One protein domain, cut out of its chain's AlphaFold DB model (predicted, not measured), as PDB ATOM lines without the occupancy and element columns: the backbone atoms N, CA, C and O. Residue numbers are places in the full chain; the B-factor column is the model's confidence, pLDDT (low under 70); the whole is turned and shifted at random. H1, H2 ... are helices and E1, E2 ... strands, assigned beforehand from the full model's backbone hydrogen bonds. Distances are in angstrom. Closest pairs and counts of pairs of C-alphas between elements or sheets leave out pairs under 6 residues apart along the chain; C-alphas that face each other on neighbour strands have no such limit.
ATOM      1  N   PHE A   8     133.967 150.206  64.068       82.00
ATOM      2  CA  PHE A   8     133.062 149.283  64.742       82.00
ATOM      3  C   PHE A   8     132.490 148.239  63.791       82.00
ATOM      4  O   PHE A   8     132.362 148.444  62.584       82.00
ATOM      5  N   ILE A   9     132.147 147.100  64.379       82.56
ATOM      6  CA  ILE A   9     131.497 145.976  63.725       82.56
ATOM      7  C   ILE A   9     130.177 145.739  64.442       82.56
ATOM      8  O   ILE A   9     130.164 145.547  65.659       82.56
ATOM      9  N   HIS A  10     129.081 145.712  63.694       82.69
ATOM     10  CA  HIS A  10     127.745 145.508  64.236       82.69
ATOM     11  C   HIS A  10     127.034 144.342  63.544       82.69
ATOM     12  O   HIS A  10     126.978 144.302  62.321       82.69
ATOM     13  N   VAL A  11     126.469 143.413  64.319       80.25
ATOM     14  CA  VAL A  11     125.610 142.319  63.835       80.25
ATOM     15  C   VAL A  11     124.156 142.632  64.195       80.25
ATOM     16  O   VAL A  11     123.819 142.714  65.381       80.25
ATOM     17  N   ALA A  12     123.308 142.782  63.175       71.00
ATOM     18  CA  ALA A  12     121.912 143.194  63.277       71.00
ATOM     19  C   ALA A  12     121.049 142.193  64.034       71.00
ATOM     20  O   ALA A  12     121.024 141.019  63.703       71.00
ATOM     21  N   SER A  13     120.268 142.618  65.016       64.12
ATOM     22  CA  SER A  13     119.224 141.773  65.614       64.12
ATOM     23  C   SER A  13     118.389 142.621  66.574       64.12
ATOM     24  O   SER A  13     118.881 143.668  66.992       64.12
ATOM     25  N   PRO A  14     117.180 142.178  66.982       55.00
ATOM     26  CA  PRO A  14     116.389 142.842  68.023       55.00
ATOM     27  C   PRO A  14     117.163 143.210  69.303       55.00
ATOM     28  O   PRO A  14     116.729 144.102  70.021       55.00
ATOM     29  N   ALA A  15     118.286 142.536  69.579       56.19
ATOM     30  CA  ALA A  15     119.157 142.786  70.727       56.19
ATOM     31  C   ALA A  15     120.613 143.170  70.374       56.19
ATOM     32  O   ALA A  15     121.353 143.488  71.292       56.19
ATOM     33  N   GLY A  16     121.016 143.112  69.091       63.19
ATOM     34  CA  GLY A  16     122.302 143.545  68.500       63.19
ATOM     35  C   GLY A  16     123.632 143.183  69.205       63.19
ATOM     36  O   GLY A  16     123.789 143.300  70.413       63.19
ATOM     37  N   VAL A  17     124.680 142.826  68.453       72.25
ATOM     38  CA  VAL A  17     126.047 142.707  69.024       72.25
ATOM     39  C   VAL A  17     126.976 143.694  68.336       72.25
ATOM     40  O   VAL A  17     127.101 143.657  67.113       72.25
ATOM     41  N   THR A  18     127.652 144.543  69.115       74.81
ATOM     42  CA  THR A  18     128.582 145.552  68.589       74.81
ATOM     43  C   THR A  18     129.957 145.433  69.241       74.81
ATOM     44  O   THR A  18     130.079 145.478  70.466       74.81
ATOM     45  N   ALA A  19     131.004 145.322  68.423       74.25
ATOM     46  CA  ALA A  19     132.391 145.489  68.854       74.25
ATOM     47  C   ALA A  19     132.952 146.812  68.338       74.25
ATOM     48  O   ALA A  19     132.793 147.140  67.163       74.25
ATOM     49  N   GLN A  20     133.636 147.545  69.215       72.62
ATOM     50  CA  GLN A  20     134.376 148.754  68.869       72.62
ATOM     51  C   GLN A  20     135.874 148.448  68.885       72.62
ATOM     52  O   GLN A  20     136.417 148.009  69.896       72.62
ATOM     53  N   ILE A  21     136.535 148.688  67.762       66.88
ATOM     54  CA  ILE A  21     137.966 148.483  67.561       66.88
ATOM     55  C   ILE A  21     138.655 149.854  67.599       66.88
ATOM     56  O   ILE A  21     138.358 150.759  66.813       66.88
ATOM     57  N   PHE A  22     139.588 150.011  68.538       62.88
ATOM     58  CA  PHE A  22     140.417 151.207  68.681       62.88
ATOM     59  C   PHE A  22     141.781 150.967  68.041       62.88
ATOM     60  O   PHE A  22     142.456 149.997  68.376       62.88
ATOM     61  N   SER A  23     142.228 151.885  67.185       64.69
ATOM     62  CA  SER A  23     143.472 151.711  66.423       64.69
ATOM     63  C   SER A  23     144.736 151.509  67.239       64.69
ATOM     64  O   SER A  23     145.651 150.844  66.772       64.69
ATOM     65  N   HIS A  24     144.786 152.064  68.446       59.41
ATOM     66  CA  HIS A  24     145.954 152.002  69.318       59.41
ATOM     67  C   HIS A  24     145.974 150.761  70.224       59.41
ATOM     68  O   HIS A  24     147.039 150.407  70.718       59.41
ATOM     69  N   ASN A  25     144.828 150.102  70.447       63.50
ATOM     70  CA  ASN A  25     144.727 148.941  71.346       63.50
ATOM     71  C   ASN A  25     144.628 147.604  70.595       63.50
ATOM     72  O   ASN A  25     144.948 146.572  71.179       63.50
ATOM     73  N   ASP A  26     144.192 147.612  69.329       70.75
ATOM     74  CA  ASP A  26     144.086 146.408  68.497       70.75
ATOM     75  C   ASP A  26     144.336 146.730  67.004       70.75
ATOM     76  O   ASP A  26     143.437 146.696  66.157       70.75
ATOM     77  N   GLU A  27     145.581 147.110  66.685       71.44
ATOM     78  CA  GLU A  27     146.014 147.485  65.327       71.44
ATOM     79  C   GLU A  27     145.849 146.327  64.322       71.44
ATOM     80  O   GLU A  27     145.488 146.542  63.161       71.44
ATOM     81  N   GLU A  28     146.062 145.084  64.767       73.50
ATOM     82  CA  GLU A  28     145.907 143.885  63.939       73.50
ATOM     83  C   GLU A  28     144.441 143.669  63.536       73.50
ATOM     84  O   GLU A  28     144.160 143.462  62.349       73.50
ATOM     85  N   ALA A  29     143.494 143.788  64.479       74.44
ATOM     86  CA  ALA A  29     142.071 143.719  64.153       74.44
ATOM     87  C   ALA A  29     141.637 144.872  63.258       74.44
ATOM     88  O   ALA A  29     140.949 144.644  62.261       74.44
ATOM     89  N   LEU A  30     142.084 146.091  63.565       75.06
ATOM     90  CA  LEU A  30     141.790 147.269  62.759       75.06
ATOM     91  C   LEU A  30     142.205 147.043  61.295       75.06
ATOM     92  O   LEU A  30     141.380 147.144  60.382       75.06
ATOM     93  N   ARG A  31     143.475 146.687  61.068       74.25
ATOM     94  CA  ARG A  31     144.035 146.488  59.728       74.25
ATOM     95  C   ARG A  31     143.381 145.314  59.005       74.25
ATOM     96  O   ARG A  31     143.087 145.426  57.813       74.25
ATOM     97  N   GLY A  32     143.143 144.203  59.700       75.19
ATOM     98  CA  GLY A  32     142.507 143.020  59.125       75.19
ATOM     99  C   GLY A  32     141.088 143.309  58.632       75.19
ATOM    100  O   GLY A  32     140.765 143.020  57.478       75.19
ATOM    101  N   VAL A  33     140.259 143.937  59.469       78.50
ATOM    102  CA  VAL A  33     138.857 144.243  59.139       78.50
ATOM    103  C   VAL A  33     138.770 145.251  57.999       78.50
ATOM    104  O   VAL A  33     137.990 145.056  57.067       78.50
ATOM    105  N   LEU A  34     139.606 146.292  58.023       76.38
ATOM    106  CA  LEU A  34     139.652 147.292  56.953       76.38
ATOM    107  C   LEU A  34     140.095 146.696  55.622       76.38
ATOM    108  O   LEU A  34     139.493 146.989  54.592       76.38
ATOM    109  N   THR A  35     141.104 145.825  55.638       74.81
ATOM    110  CA  THR A  35     141.574 145.149  54.422       74.81
ATOM    111  C   THR A  35     140.460 144.307  53.803       74.81
ATOM    112  O   THR A  35     140.243 144.366  52.593       74.81
ATOM    113  N   TYR A  36     139.713 143.568  54.629       77.88
ATOM    114  CA  TYR A  36     138.555 142.800  54.177       77.88
ATOM    115  C   TYR A  36     137.478 143.698  53.560       77.88
ATOM    116  O   TYR A  36     137.021 143.445  52.444       77.88
ATOM    117  N   ALA A  37     137.098 144.763  54.267       76.62
ATOM    118  CA  ALA A  37     136.027 145.648  53.834       76.62
ATOM    119  C   ALA A  37     136.378 146.373  52.519       76.62
ATOM    120  O   ALA A  37     135.569 146.429  51.594       76.62
ATOM    121  N   MET A  38     137.616 146.854  52.388       73.19
ATOM    122  CA  MET A  38     138.092 147.532  51.180       73.19
ATOM    123  C   MET A  38     138.181 146.607  49.967       73.19
ATOM    124  O   MET A  38     137.855 147.029  48.861       73.19
ATOM    125  N   TYR A  39     138.601 145.354  50.158       70.19
ATOM    126  CA  TYR A  39     138.722 144.390  49.064       70.19
ATOM    127  C   TYR A  39     137.358 143.958  48.510       70.19
ATOM    128  O   TYR A  39     137.209 143.769  47.305       70.19
ATOM    129  N   HIS A  40     136.356 143.797  49.380       66.75
ATOM    130  CA  HIS A  40     135.059 143.241  48.993       66.75
ATOM    131  C   HIS A  40     133.994 144.286  48.634       66.75
ATOM    132  O   HIS A  40     133.078 143.954  47.883       66.75
ATOM    133  N   PHE A  41     134.102 145.529  49.121       68.31
ATOM    134  CA  PHE A  41     133.028 146.533  49.011       68.31
ATOM    135  C   PHE A  41     133.460 147.831  48.312       68.31
ATOM    136  O   PHE A  41     132.901 148.900  48.546       68.31
ATOM    137  N   SER A  42     134.434 147.750  47.403       55.91
ATOM    138  CA  SER A  42     134.923 148.901  46.631       55.91
ATOM    139  C   SER A  42     133.960 149.409  45.537       55.91
ATOM    140  O   SER A  42     134.266 150.425  44.913       55.91
ATOM    141  N   ARG A  43     132.825 148.734  45.264       50.56
ATOM    142  CA  ARG A  43     131.769 149.140  44.299       50.56
ATOM    143  C   ARG A  43     130.360 148.699  44.752       50.56
ATOM    144  O   ARG A  43     130.247 147.841  45.617       50.56
ATOM    145  N   GLU A  44     129.320 149.318  44.176       51.03
ATOM    146  CA  GLU A  44     127.893 149.263  44.578       51.03
ATOM    147  C   GLU A  44     127.327 147.870  44.970       51.03
ATOM    148  O   GLU A  44     127.533 146.913  44.222       51.03
ATOM    149  N   PRO A  45     126.546 147.742  46.075       52.78
ATOM    150  CA  PRO A  45     126.230 148.761  47.075       52.78
ATOM    151  C   PRO A  45     127.434 148.869  48.016       52.78
ATOM    152  O   PRO A  45     127.618 148.045  48.908       52.78
ATOM    153  N   GLY A  46     128.313 149.825  47.730       71.75
ATOM    154  CA  GLY A  46     129.605 149.949  48.379       71.75
ATOM    155  C   GLY A  46     129.462 150.643  49.725       71.75
ATOM    156  O   GLY A  46     128.572 150.349  50.524       71.75
ATOM    157  N   TRP A  47     130.343 151.600  49.960       81.31
ATOM    158  CA  TRP A  47     130.350 152.387  51.180       81.31
ATOM    159  C   TRP A  47     129.310 153.508  51.154       81.31
ATOM    160  O   TRP A  47     129.104 154.155  50.126       81.31
ATOM    161  N   PHE A  48     128.684 153.752  52.302       83.38
ATOM    162  CA  PHE A  48     127.711 154.818  52.512       83.38
ATOM    163  C   PHE A  48     128.002 155.600  53.791       83.38
ATOM    164  O   PHE A  48     128.625 155.089  54.723       83.38
ATOM    165  N   LYS A  49     127.551 156.855  53.839       85.50
ATOM    166  CA  LYS A  49     127.714 157.718  55.016       85.50
ATOM    167  C   LYS A  49     126.635 157.435  56.060       85.50
ATOM    168  O   LYS A  49     125.463 157.294  55.717       85.50
ATOM    169  N   VAL A  50     127.021 157.390  57.332       85.31
ATOM    170  CA  VAL A  50     126.101 157.257  58.469       85.31
ATOM    171  C   VAL A  50     126.584 158.117  59.635       85.31
ATOM    172  O   VAL A  50     127.776 158.183  59.917       85.31
ATOM    173  N   THR A  51     125.659 158.788  60.322       82.62
ATOM    174  CA  THR A  51     125.968 159.535  61.550       82.62
ATOM    175  C   THR A  51     125.496 158.726  62.749       82.62
ATOM    176  O   THR A  51     124.312 158.416  62.859       82.62
ATOM    177  N   VAL A  52     126.416 158.385  63.648       77.44
ATOM    178  CA  VAL A  52     126.136 157.605  64.859       77.44
ATOM    179  C   VAL A  52     126.590 158.421  66.063       77.44
ATOM    180  O   VAL A  52     127.759 158.780  66.169       77.44
ATOM    181  N   SER A  53     125.657 158.743  66.963       72.38
ATOM    182  CA  SER A  53     125.930 159.497  68.200       72.38
ATOM    183  C   SER A  53     126.687 160.821  67.988       72.38
ATOM    184  O   SER A  53     127.534 161.196  68.792       72.38
ATOM    185  N   GLY A  54     126.393 161.528  66.891       72.62
ATOM    186  CA  GLY A  54     127.003 162.821  66.552       72.62
ATOM    187  C   GLY A  54     128.346 162.749  65.814       72.62
ATOM    188  O   GLY A  54     128.846 163.792  65.410       72.62
ATOM    189  N   ALA A  55     128.905 161.553  65.593       79.00
ATOM    190  CA  ALA A  55     130.116 161.345  64.795       79.00
ATOM    191  C   ALA A  55     129.786 160.739  63.421       79.00
ATOM    192  O   ALA A  55     128.849 159.943  63.291       79.00
ATOM    193  N   GLN A  56     130.553 161.120  62.396       82.69
ATOM    194  CA  GLN A  56     130.380 160.623  61.030       82.69
ATOM    195  C   GLN A  56     131.228 159.374  60.779       82.69
ATOM    196  O   GLN A  56     132.420 159.321  61.093       82.69
ATOM    197  N   PHE A  57     130.594 158.371  60.178       84.88
ATOM    198  CA  PHE A  57     131.216 157.114  59.791       84.88
ATOM    199  C   PHE A  57     130.919 156.786  58.327       84.88
ATOM    200  O   PHE A  57     129.828 157.046  57.811       84.88
ATOM    201  N   PHE A  58     131.873 156.127  57.680       85.81
ATOM    202  CA  PHE A  58     131.652 155.397  56.439       85.81
ATOM    203  C   PHE A  58     131.374 153.939  56.768       85.81
ATOM    204  O   PHE A  58     132.152 153.304  57.473       85.81
ATOM    205  N   SER A  59     130.267 153.405  56.263       86.19
ATOM    206  CA  SER A  59     129.795 152.058  56.571       86.19
ATOM    207  C   SER A  59     129.568 151.235  55.309       86.19
ATOM    208  O   SER A  59     129.175 151.763  54.272       86.19
ATOM    209  N   CYS A  60     129.786 149.927  55.404       84.38
ATOM    210  CA  CYS A  60     129.412 148.953  54.384       84.38
ATOM    211  C   CYS A  60     128.705 147.757  55.029       84.38
ATOM    212  O   CYS A  60     128.997 147.389  56.171       84.38
ATOM    213  N   ARG A  61     127.790 147.127  54.284       84.38
ATOM    214  CA  ARG A  61     127.091 145.913  54.717       84.38
ATOM    215  C   ARG A  61     127.769 144.676  54.134       84.38
ATOM    216  O   ARG A  61     127.938 144.581  52.922       84.38
ATOM    217  N   THR A  62     128.103 143.712  54.984       78.38
ATOM    218  CA  THR A  62     128.728 142.439  54.610       78.38
ATOM    219  C   THR A  62     127.834 141.241  54.930       78.38
ATOM    220  O   THR A  62     126.915 141.310  55.747       78.38
ATOM    221  N   SER A  63     128.120 140.116  54.273       73.00
ATOM    222  CA  SER A  63     127.506 138.829  54.595       73.00
ATOM    223  C   SER A  63     128.052 138.299  55.922       73.00
ATOM    224  O   SER A  63     129.265 138.203  56.115       73.00
ATOM    225  N   THR A  64     127.151 137.885  56.806       72.19
ATOM    226  CA  THR A  64     127.429 137.473  58.190       72.19
ATOM    227  C   THR A  64     128.447 136.344  58.290       72.19
ATOM    228  O   THR A  64     129.431 136.448  59.019       72.19
ATOM    229  N   LEU A  65     128.237 135.259  57.539       66.88
ATOM    230  CA  LEU A  65     129.036 134.039  57.679       66.88
ATOM    231  C   LEU A  65     130.465 134.184  57.130       66.88
ATOM    232  O   LEU A  65     131.397 133.857  57.867       66.88
ATOM    233  N   PRO A  66     130.689 134.709  55.904       67.44
ATOM    234  CA  PRO A  66     132.047 134.927  55.401       67.44
ATOM    235  C   PRO A  66     132.871 135.856  56.295       67.44
ATOM    236  O   PRO A  66     134.061 135.627  56.503       67.44
ATOM    237  N   PHE A  67     132.236 136.890  56.847       74.31
ATOM    238  CA  PHE A  67     132.921 137.875  57.666       74.31
ATOM    239  C   PHE A  67     133.256 137.365  59.076       74.31
ATOM    240  O   PHE A  67     134.373 137.566  59.548       74.31
ATOM    241  N   LEU A  68     132.342 136.651  59.742       72.88
ATOM    242  CA  LEU A  68     132.640 136.048  61.047       72.88
ATOM    243  C   LEU A  68     133.732 134.978  60.947       72.88
ATOM    244  O   LEU A  68     134.597 134.903  61.818       72.88
ATOM    245  N   TYR A  69     133.747 134.199  59.863       68.50
ATOM    246  CA  TYR A  69     134.825 133.248  59.605       68.50
ATOM    247  C   TYR A  69     136.168 133.953  59.368       68.50
ATOM    248  O   TYR A  69     137.193 133.527  59.903       68.50
ATOM    249  N   PHE A  70     136.158 135.055  58.605       71.88
ATOM    250  CA  PHE A  70     137.328 135.910  58.426       71.88
ATOM    251  C   PHE A  70     137.861 136.409  59.776       71.88
ATOM    252  O   PHE A  70     139.050 136.253  60.038       71.88
ATOM    253  N   LEU A  71     136.994 136.923  60.654       72.19
ATOM    254  CA  LEU A  71     137.388 137.398  61.984       72.19
ATOM    255  C   LEU A  71     138.076 136.310  62.817       72.19
ATOM    256  O   LEU A  71     139.174 136.540  63.307       72.19
ATOM    257  N   ASP A  72     137.481 135.122  62.929       74.56
ATOM    258  CA  ASP A  72     138.016 134.036  63.767       74.56
ATOM    259  C   ASP A  72     139.357 133.474  63.258       74.56
ATOM    260  O   ASP A  72     140.239 133.117  64.039       74.56
ATOM    261  N   HIS A  73     139.541 133.422  61.933       64.56
ATOM    262  CA  HIS A  73     140.670 132.714  61.316       64.56
ATOM    263  C   HIS A  73     141.783 133.625  60.777       64.56
ATOM    264  O   HIS A  73     142.861 133.120  60.441       64.56
ATOM    265  N   ARG A  74     141.535 134.931  60.615       63.03
ATOM    266  CA  ARG A  74     142.496 135.896  60.043       63.03
ATOM    267  C   ARG A  74     142.930 136.983  61.009       63.03
ATOM    268  O   ARG A  74     143.982 137.562  60.770       63.03
ATOM    269  N   ILE A  75     142.147 137.254  62.049       70.50
ATOM    270  CA  ILE A  75     142.456 138.273  63.050       70.50
ATOM    271  C   ILE A  75     142.615 137.552  64.379       70.50
ATOM    272  O   ILE A  75     141.644 137.144  65.012       70.50
ATOM    273  N   ALA A  76     143.861 137.342  64.796       65.25
ATOM    274  CA  ALA A  76     144.160 136.458  65.918       65.25
ATOM    275  C   ALA A  76     144.002 137.137  67.288       65.25
ATOM    276  O   ALA A  76     144.556 136.650  68.279       65.25
ATOM    277  N   THR A  77     143.241 138.227  67.371       74.31
ATOM    278  CA  THR A  77     143.218 139.079  68.557       74.31
ATOM    279  C   THR A  77     142.180 138.583  69.572       74.31
ATOM    280  O   THR A  77     141.129 138.047  69.192       74.31
ATOM    281  N   PRO A  78     142.439 138.718  70.888       73.56
ATOM    282  CA  PRO A  78     141.493 138.306  71.927       73.56
ATOM    283  C   PRO A  78     140.125 138.982  71.780       73.56
ATOM    284  O   PRO A  78     139.096 138.343  72.000       73.56
ATOM    285  N   GLN A  79     140.115 140.247  71.353       72.06
ATOM    286  CA  GLN A  79     138.903 141.033  71.147       72.06
ATOM    287  C   GLN A  79     138.079 140.502  69.961       72.06
ATOM    288  O   GLN A  79     136.877 140.266  70.107       72.06
ATOM    289  N   ALA A  80     138.720 140.211  68.820       72.25
ATOM    290  CA  ALA A  80     138.054 139.622  67.657       72.25
ATOM    291  C   ALA A  80     137.479 138.232  67.962       72.25
ATOM    292  O   ALA A  80     136.336 137.942  67.603       72.25
ATOM    293  N   LYS A  81     138.219 137.394  68.701       73.75
ATOM    294  CA  LYS A  81     137.756 136.065  69.142       73.75
ATOM    295  C   LYS A  81     136.590 136.142  70.126       73.75
ATOM    296  O   LYS A  81     135.641 135.358  70.028       73.75
ATOM    297  N   ALA A  82     136.631 137.084  71.068       76.06
ATOM    298  CA  ALA A  82     135.541 137.308  72.013       76.06
ATOM    299  C   ALA A  82     134.271 137.788  71.295       76.06
ATOM    300  O   ALA A  82     133.181 137.264  71.551       76.06
ATOM    301  N   PHE A  83     134.414 138.728  70.356       77.81
ATOM    302  CA  PHE A  83     133.321 139.179  69.502       77.81
ATOM    303  C   PHE A  83     132.761 138.035  68.652       77.81
ATOM    304  O   PHE A  83     131.554 137.812  68.681       77.81
ATOM    305  N   PHE A  84     133.615 137.260  67.977       76.25
ATOM    306  CA  PHE A  84     133.206 136.092  67.195       76.25
ATOM    307  C   PHE A  84     132.398 135.102  68.039       76.25
ATOM    308  O   PHE A  84     131.291 134.724  67.662       76.25
ATOM    309  N   THR A  85     132.903 134.738  69.219       73.12
ATOM    310  CA  THR A  85     132.243 133.776  70.114       73.12
ATOM    311  C   THR A  85     130.853 134.266  70.534       73.12
ATOM    312  O   THR A  85     129.886 133.500  70.512       73.12
ATOM    313  N   ARG A  86     130.720 135.554  70.883       72.12
ATOM    314  CA  ARG A  86     129.426 136.155  71.252       72.12
ATOM    315  C   ARG A  86     128.488 136.279  70.058       72.12
ATOM    316  O   ARG A  86     127.325 135.913  70.187       72.12
ATOM    317  N   ALA A  87     128.983 136.733  68.909       73.06
ATOM    318  CA  ALA A  87     128.209 136.844  67.679       73.06
ATOM    319  C   ALA A  87     127.675 135.474  67.244       73.06
ATOM    320  O   ALA A  87     126.487 135.345  66.967       73.06
ATOM    321  N   MET A  88     128.500 134.425  67.290       71.25
ATOM    322  CA  MET A  88     128.088 133.055  66.976       71.25
ATOM    323  C   MET A  88     127.038 132.523  67.951       71.25
ATOM    324  O   MET A  88     126.029 131.964  67.518       71.25
ATOM    325  N   LYS A  89     127.218 132.741  69.262       68.25
ATOM    326  CA  LYS A  89     126.210 132.381  70.269       68.25
ATOM    327  C   LYS A  89     124.896 133.130  70.023       68.25
ATOM    328  O   LYS A  89     123.825 132.536  70.085       68.25
ATOM    329  N   HIS A  90     124.966 134.408  69.673       66.19
ATOM    330  CA  HIS A  90     123.799 135.246  69.412       66.19
ATOM    331  C   HIS A  90     123.056 134.859  68.122       66.19
ATOM    332  O   HIS A  90     121.833 134.765  68.117       66.19
ATOM    333  N   ILE A  91     123.789 134.536  67.054       66.56
ATOM    334  CA  ILE A  91     123.233 134.015  65.796       66.56
ATOM    335  C   ILE A  91     122.569 132.654  66.017       66.56
ATOM    336  O   ILE A  91     121.506 132.398  65.459       66.56
ATOM    337  N   SER A  92     123.157 131.795  66.860       58.00
ATOM    338  CA  SER A  92     122.558 130.499  67.199       58.00
ATOM    339  C   SER A  92     121.238 130.626  67.971       58.00
ATOM    340  O   SER A  92     120.354 129.796  67.794       58.00
ATOM    341  N   LEU A  93     121.079 131.691  68.770       49.78
ATOM    342  CA  LEU A  93     119.859 131.979  69.534       49.78
ATOM    343  C   LEU A  93     118.764 132.642  68.683       49.78
ATOM    344  O   LEU A  93     117.584 132.482  68.973       49.78
ATOM    345  N   ALA A  94     119.132 133.359  67.616       50.25
ATOM    346  CA  ALA A  94     118.198 134.036  66.713       50.25
ATOM    347  C   ALA A  94     117.550 133.100  65.666       50.25
ATOM    348  O   ALA A  94     117.008 133.576  64.666       50.25
ATOM    349  N   SER A  95     117.619 131.774  65.849       44.84
ATOM    350  CA  SER A  95     117.204 130.789  64.846       44.84
ATOM    351  C   SER A  95     115.724 130.939  64.471       44.84
ATOM    352  O   SER A  95     114.823 130.514  65.195       44.84
ATOM    353  N   GLY A  96     115.467 131.532  63.308       50.22
ATOM    354  CA  GLY A  96     114.114 131.606  62.770       50.22
ATOM    355  C   GLY A  96     114.006 132.235  61.390       50.22
ATOM    356  O   GLY A  96     113.255 131.727  60.567       50.22
ATOM    357  N   ALA A  97     114.748 133.297  61.081       54.34
ATOM    358  CA  ALA A  97     114.611 133.947  59.782       54.34
ATOM    359  C   ALA A  97     115.854 134.778  59.454       54.34
ATOM    360  O   ALA A  97     116.101 135.779  60.112       54.34
ATOM    361  N   THR A  98     116.594 134.378  58.413       59.00
ATOM    362  CA  THR A  98     117.728 135.098  57.787       59.00
ATOM    363  C   THR A  98     118.974 135.341  58.651       59.00
ATOM    364  O   THR A  98     118.895 135.612  59.844       59.00
ATOM    365  N   ASP A  99     120.157 135.208  58.038       65.94
ATOM    366  CA  ASP A  99     121.402 135.600  58.701       65.94
ATOM    367  C   ASP A  99     121.367 137.112  58.982       65.94
ATOM    368  O   ASP A  99     120.964 137.874  58.101       65.94
ATOM    369  N   PRO A 100     121.740 137.554  60.193       73.88
ATOM    370  CA  PRO A 100     121.647 138.957  60.560       73.88
ATOM    371  C   PRO A 100     122.632 139.811  59.773       73.88
ATOM    372  O   PRO A 100     123.811 139.468  59.708       73.88
ATOM    373  N   ASP A 101     122.174 140.939  59.228       78.44
ATOM    374  CA  ASP A 101     123.038 141.880  58.511       78.44
ATOM    375  C   ASP A 101     124.263 142.251  59.363       78.44
ATOM    376  O   ASP A 101     124.160 142.457  60.572       78.44
ATOM    377  N   VAL A 102     125.443 142.314  58.749       83.50
ATOM    378  CA  VAL A 102     126.648 142.776  59.440       83.50
ATOM    379  C   VAL A 102     127.114 144.065  58.809       83.50
ATOM    380  O   VAL A 102     127.259 144.141  57.592       83.50
ATOM    381  N   TRP A 103     127.386 145.066  59.634       86.81
ATOM    382  CA  TRP A 103     127.947 146.331  59.193       86.81
ATOM    383  C   TRP A 103     129.341 146.524  59.759       86.81
ATOM    384  O   TRP A 103     129.609 146.229  60.924       86.81
ATOM    385  N   ILE A 104     130.217 147.033  58.904       87.38
ATOM    386  CA  ILE A 104     131.546 147.509  59.264       87.38
ATOM    387  C   ILE A 104     131.511 149.009  59.034       87.38
ATOM    388  O   ILE A 104     131.183 149.440  57.931       87.38
ATOM    389  N   ALA A 105     131.844 149.783  60.057       86.06
ATOM    390  CA  ALA A 105     131.828 151.232  59.995       86.06
ATOM    391  C   ALA A 105     133.143 151.814  60.507       86.06
ATOM    392  O   ALA A 105     133.706 151.343  61.492       86.06
ATOM    393  N   VAL A 106     133.628 152.840  59.821       83.69
ATOM    394  CA  VAL A 106     134.944 153.447  60.014       83.69
ATOM    395  C   VAL A 106     134.752 154.939  60.188       83.69
ATOM    396  O   VAL A 106     133.993 155.546  59.437       83.69
ATOM    397  N   HIS A 107     135.402 155.525  61.187       82.44
ATOM    398  CA  HIS A 107     135.334 156.963  61.413       82.44
ATOM    399  C   HIS A 107     135.898 157.730  60.206       82.44
ATOM    400  O   HIS A 107     136.906 157.312  59.630       82.44
ATOM    401  N   GLU A 108     135.272 158.854  59.847       76.62
ATOM    402  CA  GLU A 108     135.660 159.675  58.687       76.62
ATOM    403  C   GLU A 108     137.147 160.083  58.722       76.62
ATOM    404  O   GLU A 108     137.851 159.960  57.722       76.62
ATOM    405  N   ASP A 109     137.653 160.452  59.901       73.69
ATOM    406  CA  ASP A 109     139.031 160.935  60.095       73.69
ATOM    407  C   ASP A 109     140.151 159.896  59.865       73.69
ATOM    408  O   ASP A 109     141.328 160.256  59.881       73.69
ATOM    409  N   ILE A 110     139.842 158.606  59.695       68.50
ATOM    410  CA  ILE A 110     140.873 157.547  59.618       68.50
ATOM    411  C   ILE A 110     141.367 157.326  58.184       68.50
ATOM    412  O   ILE A 110     142.442 156.755  57.998       68.50
ATOM    413  N   PHE A 111     140.620 157.755  57.157       60.88
ATOM    414  CA  PHE A 111     140.870 157.318  55.778       60.88
ATOM    415  C   PHE A 111     140.837 158.431  54.721       60.88
ATOM    416  O   PHE A 111     139.821 159.088  54.520       60.88
ATOM    417  N   ILE A 112     141.926 158.537  53.941       52.38
ATOM    418  CA  ILE A 112     142.005 159.260  52.658       52.38
ATOM    419  C   ILE A 112     142.919 158.462  51.696       52.38
ATOM    420  O   ILE A 112     144.037 158.136  52.099       52.38
ATOM    421  N   PRO A 113     142.536 158.171  50.431       52.91
ATOM    422  CA  PRO A 113     141.247 158.400  49.786       52.91
ATOM    423  C   PRO A 113     140.379 157.132  49.755       52.91
ATOM    424  O   PRO A 113     140.821 156.041  49.391       52.91
ATOM    425  N   PHE A 114     139.109 157.304  50.097       57.50
ATOM    426  CA  PHE A 114     138.078 156.282  49.984       57.50
ATOM    427  C   PHE A 114     137.335 156.418  48.644       57.50
ATOM    428  O   PHE A 114     137.179 157.545  48.166       57.50
ATOM    429  N   PRO A 115     136.859 155.325  48.016       54.41
ATOM    430  CA  PRO A 115     135.998 155.428  46.839       54.41
ATOM    431  C   PRO A 115     134.716 156.168  47.231       54.41
ATOM    432  O   PRO A 115     134.059 155.746  48.178       54.41
ATOM    433  N   SER A 116     134.404 157.270  46.536       56.84
ATOM    434  CA  SER A 116     133.310 158.217  46.807       56.84
ATOM    435  C   SER A 116     132.071 157.546  47.422       56.84
ATOM    436  O   SER A 116     131.264 156.988  46.673       56.84
ATOM    437  N   PRO A 117     131.916 157.548  48.763       62.97
ATOM    438  CA  PRO A 117     130.814 156.848  49.400       62.97
ATOM    439  C   PRO A 117     129.511 157.537  49.002       62.97
ATOM    440  O   PRO A 117     129.359 158.746  49.188       62.97
ATOM    441  N   GLY A 118     128.598 156.772  48.410       63.62
ATOM    442  CA  GLY A 118     127.292 157.275  48.003       63.62
ATOM    443  C   GLY A 118     126.412 157.569  49.216       63.62
ATOM    444  O   GLY A 118     126.615 157.037  50.310       63.62
ATOM    445  N   GLU A 119     125.395 158.400  49.032       67.50
ATOM    446  CA  GLU A 119     124.347 158.560  50.036       67.50
ATOM    447  C   GLU A 119     123.357 157.398  49.902       67.50
ATOM    448  O   GLU A 119     122.684 157.248  48.883       67.50
ATOM    449  N   ASN A 120     123.281 156.540  50.923       77.62
ATOM    450  CA  ASN A 120     122.290 155.469  51.002       77.62
ATOM    451  C   ASN A 120     121.509 155.585  52.311       77.62
ATOM    452  O   ASN A 120     121.774 154.878  53.286       77.62
ATOM    453  N   GLN A 121     120.538 156.500  52.310       78.06
ATOM    454  CA  GLN A 121     119.698 156.806  53.467       78.06
ATOM    455  C   GLN A 121     119.000 155.553  54.020       78.06
ATOM    456  O   GLN A 121     118.912 155.371  55.228       78.06
ATOM    457  N   ALA A 122     118.554 154.649  53.141       78.75
ATOM    458  CA  ALA A 122     117.827 153.449  53.540       78.75
ATOM    459  C   ALA A 122     118.698 152.463  54.337       78.75
ATOM    460  O   ALA A 122     118.230 151.882  55.315       78.75
ATOM    461  N   GLU A 123     119.957 152.262  53.939       81.31
ATOM    462  CA  GLU A 123     120.899 151.419  54.689       81.31
ATOM    463  C   GLU A 123     121.418 152.119  55.953       81.31
ATOM    464  O   GLU A 123     121.556 151.471  56.992       81.31
ATOM    465  N   ALA A 124     121.619 153.440  55.905       81.69
ATOM    466  CA  ALA A 124     121.967 154.239  57.079       81.69
ATOM    467  C   ALA A 124     120.878 154.162  58.164       81.69
ATOM    468  O   ALA A 124     121.180 153.871  59.322       81.69
ATOM    469  N   ASP A 125     119.605 154.318  57.788       80.06
ATOM    470  CA  ASP A 125     118.471 154.238  58.710       80.06
ATOM    471  C   ASP A 125     118.327 152.841  59.331       80.06
ATOM    472  O   ASP A 125     118.008 152.717  60.514       80.06
ATOM    473  N   LYS A 126     118.577 151.772  58.558       81.69
ATOM    474  CA  LYS A 126     118.566 150.391  59.078       81.69
ATOM    475  C   LYS A 126     119.655 150.173  60.119       81.69
ATOM    476  O   LYS A 126     119.372 149.609  61.177       81.69
ATOM    477  N   LEU A 127     120.874 150.633  59.836       83.44
ATOM    478  CA  LEU A 127     121.992 150.534  60.766       83.44
ATOM    479  C   LEU A 127     121.703 151.313  62.056       83.44
ATOM    480  O   LEU A 127     121.857 150.760  63.142       83.44
ATOM    481  N   ILE A 128     121.213 152.553  61.956       81.12
ATOM    482  CA  ILE A 128     120.873 153.380  63.126       81.12
ATOM    483  C   ILE A 128     119.809 152.691  63.994       81.12
ATOM    484  O   ILE A 128     120.003 152.563  65.203       81.12
ATOM    485  N   ARG A 129     118.725 152.183  63.389       78.88
ATOM    486  CA  ARG A 129     117.669 151.448  64.116       78.88
ATOM    487  C   ARG A 129     118.197 150.185  64.796       78.88
ATOM    488  O   ARG A 129     117.748 149.842  65.888       78.88
ATOM    489  N   SER A 130     119.136 149.490  64.161       76.31
ATOM    490  CA  SER A 130     119.736 148.275  64.711       76.31
ATOM    491  C   SER A 130     120.692 148.573  65.875       76.31
ATOM    492  O   SER A 130     120.708 147.852  66.871       76.31
ATOM    493  N   LEU A 131     121.440 149.677  65.801       76.31
ATOM    494  CA  LEU A 131     122.360 150.107  66.857       76.31
ATOM    495  C   LEU A 131     121.638 150.546  68.136       76.31
ATOM    496  O   LEU A 131     122.145 150.298  69.227       76.31
ATOM    497  N   THR A 132     120.446 151.142  68.029       68.88
ATOM    498  CA  THR A 132     119.659 151.580  69.199       68.88
ATOM    499  C   THR A 132     119.191 150.444  70.120       68.88
ATOM    500  O   THR A 132     118.756 150.724  71.232       68.88
ATOM    501  N   GLY A 133     119.299 149.178  69.695       58.91
ATOM    502  CA  GLY A 133     118.946 147.997  70.495       58.91
ATOM    503  C   GLY A 133     120.121 147.090  70.882       58.91
ATOM    504  O   GLY A 133     119.868 145.988  71.352       58.91
ATOM    505  N   ALA A 134     121.377 147.495  70.647       55.09
ATOM    506  CA  ALA A 134     122.543 146.605  70.693       55.09
ATOM    507  C   ALA A 134     123.311 146.582  72.032       55.09
ATOM    508  O   ALA A 134     123.468 147.609  72.690       55.09
ATOM    509  N   PHE A 135     123.901 145.429  72.378       54.56
ATOM    510  CA  PHE A 135     124.867 145.287  73.476       54.56
ATOM    511  C   PHE A 135     126.309 145.608  73.027       54.56
ATOM    512  O   PHE A 135     126.800 145.068  72.029       54.56
ATOM    513  N   ASN A 136     127.018 146.443  73.800       53.31
ATOM    514  CA  ASN A 136     128.421 146.813  73.561       53.31
ATOM    515  C   ASN A 136     129.399 145.812  74.194       53.31
ATOM    516  O   ASN A 136     129.226 145.392  75.337       53.31
ATOM    517  N   VAL A 137     130.452 145.442  73.456       49.41
ATOM    518  CA  VAL A 137     131.447 144.449  73.903       49.41
ATOM    519  C   VAL A 137     132.598 145.048  74.728       49.41
ATOM    520  O   VAL A 137     133.222 144.272  75.441       49.41
TER     521      VAL A 137
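This is residues 8 to 137 of the 420 residues of the protein "HTH araC/xylS-type domain-containing protein" of Pantoea cypripedii (UniProt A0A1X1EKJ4). A strongly twisted sheet of five antiparallel strands stands in the middle, with H1 and the helical hairpin of H2 and H3 over one face and H4 crossing the other: three layers, helices on both faces of a sheet. Along the printed part's 130 residues, four named helices and five named strands come in the order E1 E2 H1 E3 E4 H2 H3 E5 H4, and the sheet runs E2 E1 E5 E4 E3. The class is mixed, helices and strands. The whole is compact and rounded, with a radius of gyration of the C-alphas of 13.8 A and spans of 37 by 31 by 26 A.

Begin at the hairpin of E1, residues 8 to 11, and E2, residues 17 to 21, where N 9 and O 19 are 2.9 A apart, within hydrogen-bond range. H1, residues 27 to 40, is on the sheet at a height of 10.0 A; its closest C-alphas to E2 are Leu 30 and Ile 21, 6.3 A. In the hairpin of E3, residues 48 to 52, and E4, residues 55 to 62, look for N 50 and O 57, 2.9 A. H2, residues 64 to 74, and H3, residues 78 to 93, touch through residues 80 to 84 of H3 alone, at a shallow tilt of 29 degrees, opposite ways; their closest C-alphas are Asp 72 and Lys 81, 5.8 A. H3 lies over E2 on the same face as H1, along the strands at 12 degrees on the local plane. E5, residues 102 to 107, is an inner strand, with N 10 and O 103 at 2.9 A towards E1 and N 60 and O 104 at 2.9 A towards E4. H4, residues 121 to 131, is on the opposite face from H1 and H3 at a height of 7.8 A, across the strands at 87 degrees to E4 on the local plane; its closest C-alphas to E3 are Ala 124 and Val 50, 5.3 A. In H1, H2, H3 and H4 every O i to N i+4 pair is within hydrogen-bond range.

Find C-alpha 8 at (133.062, 149.283, 64.742), where E1 begins. H1 is 20.1 A long, E4 21.5 A and E5 16.8 A. H3 runs 22.7 A from C-alpha 78 at (141.493, 138.306, 71.927), and H4 ends at C-alpha 131 at (122.360, 150.107, 66.857).

The C-alphas farthest apart, of Gly 96 and Ile 112, are 40.6 A apart. The printed part has no cut, and its long link is E5 to H4. Look for low confidence at 48 residues under 70, among them 89 to 99 and 110 to 119; the mean pLDDT of the printed part is 70.9.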